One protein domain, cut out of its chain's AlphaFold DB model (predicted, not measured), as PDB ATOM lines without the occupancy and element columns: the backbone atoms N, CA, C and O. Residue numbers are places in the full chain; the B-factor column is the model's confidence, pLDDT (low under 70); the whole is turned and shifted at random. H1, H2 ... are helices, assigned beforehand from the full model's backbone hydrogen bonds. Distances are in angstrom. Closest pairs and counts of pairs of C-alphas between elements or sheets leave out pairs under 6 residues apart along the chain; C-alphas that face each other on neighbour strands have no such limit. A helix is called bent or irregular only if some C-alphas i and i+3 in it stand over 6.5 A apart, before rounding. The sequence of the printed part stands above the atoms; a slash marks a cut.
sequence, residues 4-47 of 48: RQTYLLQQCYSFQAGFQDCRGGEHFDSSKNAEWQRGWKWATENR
ATOM      1  N   ARG A   4      -1.118  20.866 -29.894       83.81
ATOM      2  CA  ARG A   4      -0.092  20.533 -28.891       83.81
ATOM      3  C   ARG A   4       1.298  20.311 -29.487       83.81
ATOM      4  O   ARG A   4       2.299  20.681 -28.882       83.81
ATOM      5  N   GLN A   5       1.368  19.716 -30.673       83.06
ATOM      6  CA  GLN A   5       2.633  19.442 -31.348       83.06
ATOM      7  C   GLN A   5       3.230  20.732 -31.922       83.06
ATOM      8  O   GLN A   5       4.431  20.956 -31.802       83.06
ATOM      9  N   THR A   6       2.385  21.619 -32.453       88.81
ATOM     10  CA  THR A   6       2.795  22.968 -32.865       88.81
ATOM     11  C   THR A   6       3.302  23.779 -31.673       88.81
ATOM     12  O   THR A   6       4.356  24.402 -31.774       88.81
ATOM     13  N   TYR A   7       2.606  23.724 -30.531       90.25
ATOM     14  CA  TYR A   7       3.037  24.406 -29.309       90.25
ATOM     15  C   TYR A   7       4.427  23.951 -28.853       90.25
ATOM     16  O   TYR A   7       5.285  24.797 -28.607       90.25
ATOM     17  N   LEU A   8       4.671  22.634 -28.795       91.00
ATOM     18  CA  LEU A   8       5.969  22.063 -28.417       91.00
ATOM     19  C   LEU A   8       7.097  22.544 -29.341       91.00
ATOM     20  O   LEU A   8       8.149  22.959 -28.858       91.00
ATOM     21  N   LEU A   9       6.865  22.528 -30.658       90.69
ATOM     22  CA  LEU A   9       7.856  22.943 -31.658       90.69
ATOM     23  C   LEU A   9       8.182  24.443 -31.602       90.69
ATOM     24  O   LEU A   9       9.255  24.845 -32.044       90.69
ATOM     25  N   GLN A  10       7.288  25.265 -31.050       94.44
ATOM     26  CA  GLN A  10       7.514  26.699 -30.844       94.44
ATOM     27  C   GLN A  10       8.299  27.019 -29.562       94.44
ATOM     28  O   GLN A  10       8.734  28.158 -29.392       94.44
ATOM     29  N   GLN A  11       8.477  26.060 -28.645       95.81
ATOM     30  CA  GLN A  11       9.192  26.312 -27.391       95.81
ATOM     31  C   GLN A  11      10.714  26.296 -27.573       95.81
ATOM     32  O   GLN A  11      11.244  25.730 -28.526       95.81
ATOM     33  N   CYS A  12      11.428  26.893 -26.619       96.19
ATOM     34  CA  CYS A  12      12.887  26.917 -26.606       96.19
ATOM     35  C   CYS A  12      13.501  25.529 -26.344       96.19
ATOM     36  O   CYS A  12      12.843  24.616 -25.842       96.19
ATOM     37  N   TYR A  13      14.801  25.394 -26.626       96.50
ATOM     38  CA  TYR A  13      15.536  24.135 -26.461       96.50
ATOM     39  C   TYR A  13      15.399  23.534 -25.054       96.50
ATOM     40  O   TYR A  13      15.090  22.356 -24.922       96.50
ATOM     41  N   SER A  14      15.560  24.343 -24.000       96.81
ATOM     42  CA  SER A  14      15.463  23.868 -22.614       96.81
ATOM     43  C   SER A  14      14.103  23.242 -22.302       96.81
ATOM     44  O   SER A  14      14.050  22.196 -21.665       96.81
ATOM     45  N   PHE A  15      13.011  23.843 -22.786       97.50
ATOM     46  CA  PHE A  15      11.669  23.283 -22.634       97.50
ATOM     47  C   PHE A  15      11.535  21.952 -23.372       97.50
ATOM     48  O   PHE A  15      11.033  20.980 -22.811       97.50
ATOM     49  N   GLN A  16      11.988  21.895 -24.627       96.69
ATOM     50  CA  GLN A  16      11.910  20.671 -25.426       96.69
ATOM     51  C   GLN A  16      12.725  19.536 -24.793       96.69
ATOM     52  O   GLN A  16      12.246  18.405 -24.763       96.69
ATOM     53  N   ALA A  17      13.892  19.847 -24.221       96.56
ATOM     54  CA  ALA A  17      14.701  18.896 -23.463       96.56
ATOM     55  C   ALA A  17      13.933  18.357 -22.245       96.56
ATOM     56  O   ALA A  17      13.756  17.153 -22.130       96.56
ATOM     57  N   GLY A  18      13.356  19.228 -21.407       96.94
ATOM     58  CA  GLY A  18      12.559  18.781 -20.255       96.94
ATOM     59  C   GLY A  18      11.350  17.930 -20.641       96.94
ATOM     60  O   GLY A  18      11.031  16.953 -19.961       96.94
ATOM     61  N   PHE A  19      10.707  18.251 -21.766       96.06
ATOM     62  CA  PHE A  19       9.641  17.419 -22.317       96.06
ATOM     63  C   PHE A  19      10.145  16.028 -22.731       96.06
ATOM     64  O   PHE A  19       9.511  15.020 -22.407       96.06
ATOM     65  N   GLN A  20      11.269  15.967 -23.450       95.38
ATOM     66  CA  GLN A  20      11.867  14.716 -23.920       95.38
ATOM     67  C   GLN A  20      12.360  13.846 -22.761       95.38
ATOM     68  O   GLN A  20      12.049  12.658 -22.755       95.38
ATOM     69  N   ASP A  21      13.017  14.430 -21.761       95.88
ATOM     70  CA  ASP A  21      13.525  13.723 -20.579       95.88
ATOM     71  C   ASP A  21      12.367  13.080 -19.795       95.88
ATOM     72  O   ASP A  21      12.393  11.887 -19.487       95.88
ATOM     73  N   CYS A  22      11.270  13.820 -19.582       95.56
ATOM     74  CA  CYS A  22      10.053  13.271 -18.972       95.56
ATOM     75  C   CYS A  22       9.465  12.105 -19.789       95.56
ATOM     76  O   CYS A  22       9.101  11.062 -19.238       95.56
ATOM     77  N   ARG A  23       9.392  12.248 -21.122       93.56
ATOM     78  CA  ARG A  23       8.914  11.188 -22.031       93.56
ATOM     79  C   ARG A  23       9.856   9.981 -22.072       93.56
ATOM     80  O   ARG A  23       9.373   8.870 -22.288       93.56
ATOM     81  N   GLY A  24      11.149  10.197 -21.847       94.12
ATOM     82  CA  GLY A  24      12.180   9.169 -21.704       94.12
ATOM     83  C   GLY A  24      12.155   8.449 -20.354       94.12
ATOM     84  O   GLY A  24      12.798   7.415 -20.212       94.12
ATOM     85  N   GLY A  25      11.374   8.946 -19.388       93.88
ATOM     86  CA  GLY A  25      11.250   8.359 -18.055       93.88
ATOM     87  C   GLY A  25      12.264   8.886 -17.041       93.88
ATOM     88  O   GLY A  25      12.389   8.296 -15.969       93.88
ATOM     89  N   GLU A  26      12.966   9.979 -17.342       94.12
ATOM     90  CA  GLU A  26      13.837  10.629 -16.366       94.12
ATOM     91  C   GLU A  26      13.038  11.253 -15.215       94.12
ATOM     92  O   GLU A  26      11.918  11.756 -15.377       94.12
ATOM     93  N   HIS A  27      13.648  11.253 -14.029       95.19
ATOM     94  CA  HIS A  27      13.089  11.909 -12.855       95.19
ATOM     95  C   HIS A  27      13.181  13.433 -12.962       95.19
ATOM     96  O   HIS A  27      14.079  13.987 -13.590       95.19
ATOM     97  N   PHE A  28      12.242  14.119 -12.310       94.69
ATOM     98  CA  PHE A  28      12.257  15.574 -12.232       94.69
ATOM     99  C   PHE A  28      13.509  16.072 -11.496       94.69
ATOM    100  O   PHE A  28      13.771  15.661 -10.365       94.69
ATOM    101  N   ASP A  29      14.233  17.000 -12.119       94.12
ATOM    102  CA  ASP A  29      15.441  17.616 -11.581       94.12
ATOM    103  C   ASP A  29      15.212  19.118 -11.340       94.12
ATOM    104  O   ASP A  29      15.081  19.920 -12.269       94.12
ATOM    105  N   SER A  30      15.167  19.510 -10.064       94.62
ATOM    106  CA  SER A  30      14.968  20.902  -9.644       94.62
ATOM    107  C   SER A  30      16.206  21.784  -9.832       94.62
ATOM    108  O   SER A  30      16.088  23.007  -9.732       94.62
ATOM    109  N   SER A  31      17.373  21.199 -10.121       96.25
ATOM    110  CA  SER A  31      18.599  21.943 -10.433       96.25
ATOM    111  C   SER A  31      18.610  22.497 -11.862       96.25
ATOM    112  O   SER A  31      19.375  23.414 -12.174       96.25
ATOM    113  N   LYS A  32      17.744  21.979 -12.744       95.00
ATOM    114  CA  LYS A  32      17.590  22.470 -14.117       95.00
ATOM    115  C   LYS A  32      16.916  23.838 -14.140       95.00
ATOM    116  O   LYS A  32      16.208  24.232 -13.217       95.00
ATOM    117  N   ASN A  33      17.100  24.561 -15.242       96.56
ATOM    118  CA  ASN A  33      16.495  25.878 -15.422       96.56
ATOM    119  C   ASN A  33      14.952  25.824 -15.489       96.56
ATOM    120  O   ASN A  33      14.349  24.777 -15.735       96.56
ATOM    121  N   ALA A  34      14.312  26.982 -15.300       97.25
ATOM    122  CA  ALA A  34      12.855  27.102 -15.249       97.25
ATOM    123  C   ALA A  34      12.153  26.586 -16.519       97.25
ATOM    124  O   ALA A  34      11.083  25.988 -16.430       97.25
ATOM    125  N   GLU A  35      12.765  26.760 -17.694       97.50
ATOM    126  CA  GLU A  35      12.198  26.306 -18.965       97.50
ATOM    127  C   GLU A  35      12.184  24.783 -19.087       97.50
ATOM    128  O   GLU A  35      11.172  24.215 -19.496       97.50
ATOM    129  N   TRP A  36      13.258  24.110 -18.665       97.44
ATOM    130  CA  TRP A  36      13.293  22.649 -18.583       97.44
ATOM    131  C   TRP A  36      12.214  22.128 -17.639       97.44
ATOM    132  O   TRP A  36      11.435  21.250 -18.008       97.44
ATOM    133  N   GLN A  37      12.090  22.732 -16.454       97.25
ATOM    134  CA  GLN A  37      11.069  22.334 -15.485       97.25
ATOM    135  C   GLN A  37       9.651  22.531 -16.042       97.25
ATOM    136  O   GLN A  37       8.771  21.700 -15.805       97.25
ATOM    137  N   ARG A  38       9.427  23.606 -16.808       96.69
ATOM    138  CA  ARG A  38       8.160  23.883 -17.499       96.69
ATOM    139  C   ARG A  38       7.851  22.811 -18.548       96.69
ATOM    140  O   ARG A  38       6.731  22.306 -18.577       96.69
ATOM    141  N   GLY A  39       8.843  22.416 -19.347       96.75
ATOM    142  CA  GLY A  39       8.721  21.340 -20.334       96.75
ATOM    143  C   GLY A  39       8.428  19.972 -19.719       96.75
ATOM    144  O   GLY A  39       7.533  19.265 -20.183       96.75
ATOM    145  N   TRP A  40       9.119  19.629 -18.628       96.56
ATOM    146  CA  TRP A  40       8.925  18.367 -17.905       96.56
ATOM    147  C   TRP A  40       7.516  18.265 -17.299       96.56
ATOM    148  O   TRP A  40       6.835  17.243 -17.432       96.56
ATOM    149  N   LYS A  41       7.024  19.353 -16.688       95.44
ATOM    150  CA  LYS A  41       5.646  19.422 -16.170       95.44
ATOM    151  C   LYS A  41       4.617  19.296 -17.289       95.44
ATOM    152  O   LYS A  41       3.696  18.491 -17.179       95.44
ATOM    153  N   TRP A  42       4.818  20.012 -18.396       95.12
ATOM    154  CA  TRP A  42       3.926  19.931 -19.551       95.12
ATOM    155  C   TRP A  42       3.857  18.508 -20.131       95.12
ATOM    156  O   TRP A  42       2.771  18.029 -20.452       95.12
ATOM    157  N   ALA A  43       4.985  17.794 -20.210       93.94
ATOM    158  CA  ALA A  43       5.010  16.383 -20.610       93.94
ATOM    159  C   ALA A  43       4.212  15.477 -19.663       93.94
ATOM    160  O   ALA A  43       3.501  14.586 -20.127       93.94
ATOM    161  N   THR A  44       4.318  15.719 -18.356       93.06
ATOM    162  CA  THR A  44       3.600  14.961 -17.321       93.06
ATOM    163  C   THR A  44       2.088  15.129 -17.460       93.06
ATOM    164  O   THR A  44       1.354  14.144 -17.435       93.06
ATOM    165  N   GLU A  45       1.626  16.359 -17.681       91.06
ATOM    166  CA  GLU A  45       0.205  16.678 -17.882       91.06
ATOM    167  C   GLU A  45      -0.349  16.119 -19.204       91.06
ATOM    168  O   GLU A  45      -1.528  15.786 -19.301       91.06
ATOM    169  N   ASN A  46       0.501  15.968 -20.225       86.00
ATOM    170  CA  ASN A  46       0.128  15.473 -21.555       86.00
ATOM    171  C   ASN A  46       0.447  13.982 -21.765       86.00
ATOM    172  O   ASN A  46       0.568  13.526 -22.904       86.00
ATOM    173  N   ARG A  47       0.600  13.208 -20.683       77.44
ATOM    174  CA  ARG A  47       0.908  11.769 -20.747       77.44
ATOM    175  C   ARG A  47      -0.321  10.874 -21.015       77.44
ATOM    176  O   ARG A  47      -0.161   9.657 -21.044       77.44
TER     177      ARG A  47
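What this domain is: This is residues 4 to 47 of the 48 residues of an uncharacterized protein of Pseudomonas sp. OV081 (UniProt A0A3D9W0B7). Two helices of equal residue count, H2 and H3, are packed side by side and run the same way, and a loop of residues 25 to 33 folds back along the pair to join the end of H2 to the start of H3. The short helix H1 sits off at one side of this pair, near H2 and away from H3, while the loop lies at the other side. The printed part has 44 residues with three named helices, in the order H1, H2, H3, and no named strand; its class is all helix. It is compact, with a radius of gyration of the C-alphas of 9.2 A, and the C-alphas span 27 by 20 by 14 A along their three main axes.

Where its parts are: H1 is residues 4 to 10, from Arg 4, with its C-alpha at (-0.092, 20.533, -28.891), to Gln 10. Residues 11 and 12 follow as a tight link. H2 is residues 13 to 24, 16.1 A from first to last C-alpha, and begins at C-alpha 13 at (15.536, 24.135, -26.461). Residues 25 to 33 make a short link, though not a tight one. H3 is residues 34 to 45, 16.6 A from first to last C-alpha, and ends at C-alpha 45 at (0.205, 16.678, -17.882). Residues 46 and 47 come after it. No helix is bent or irregular.

How they stand to each other: H2 and H3 touch, with 33 pairs of C-alphas within 8 A. Their closest C-alphas are those of Phe 15 and Gly 39, 4.2 A apart, and their centres are 7.3 A apart. They run the same way at a steep tilt of 37 degrees, only just past shallow. H1 and H2 are close but not clearly touching, with 2 pairs of C-alphas within 8 A. The closest C-alphas of these two are those of Leu 8 and Gln 16, 6.8 A apart. H1 and H2 run opposite ways at a steep tilt of 39 degrees, with 12.5 A from centre to centre. H1 and H3 are apart. In H1, H2 and H3 every O i to N i+4 pair is within hydrogen-bond range.

The domain as a whole: The two C-alphas farthest apart are those of Thr 6, in H1, and Ser 31, in the link from H2 to H3, at 27.5 A. The first and last printed C-alphas, of Arg 4 and Arg 47, are 12.0 A apart. The printed part runs from 4 to 47 and has no cut; the full chain has 48 residues. No link is long. The mean pLDDT of the printed part is 93.9, and no printed residue is under 70; H1 has a mean of 89, and H2 and H3 each have 96.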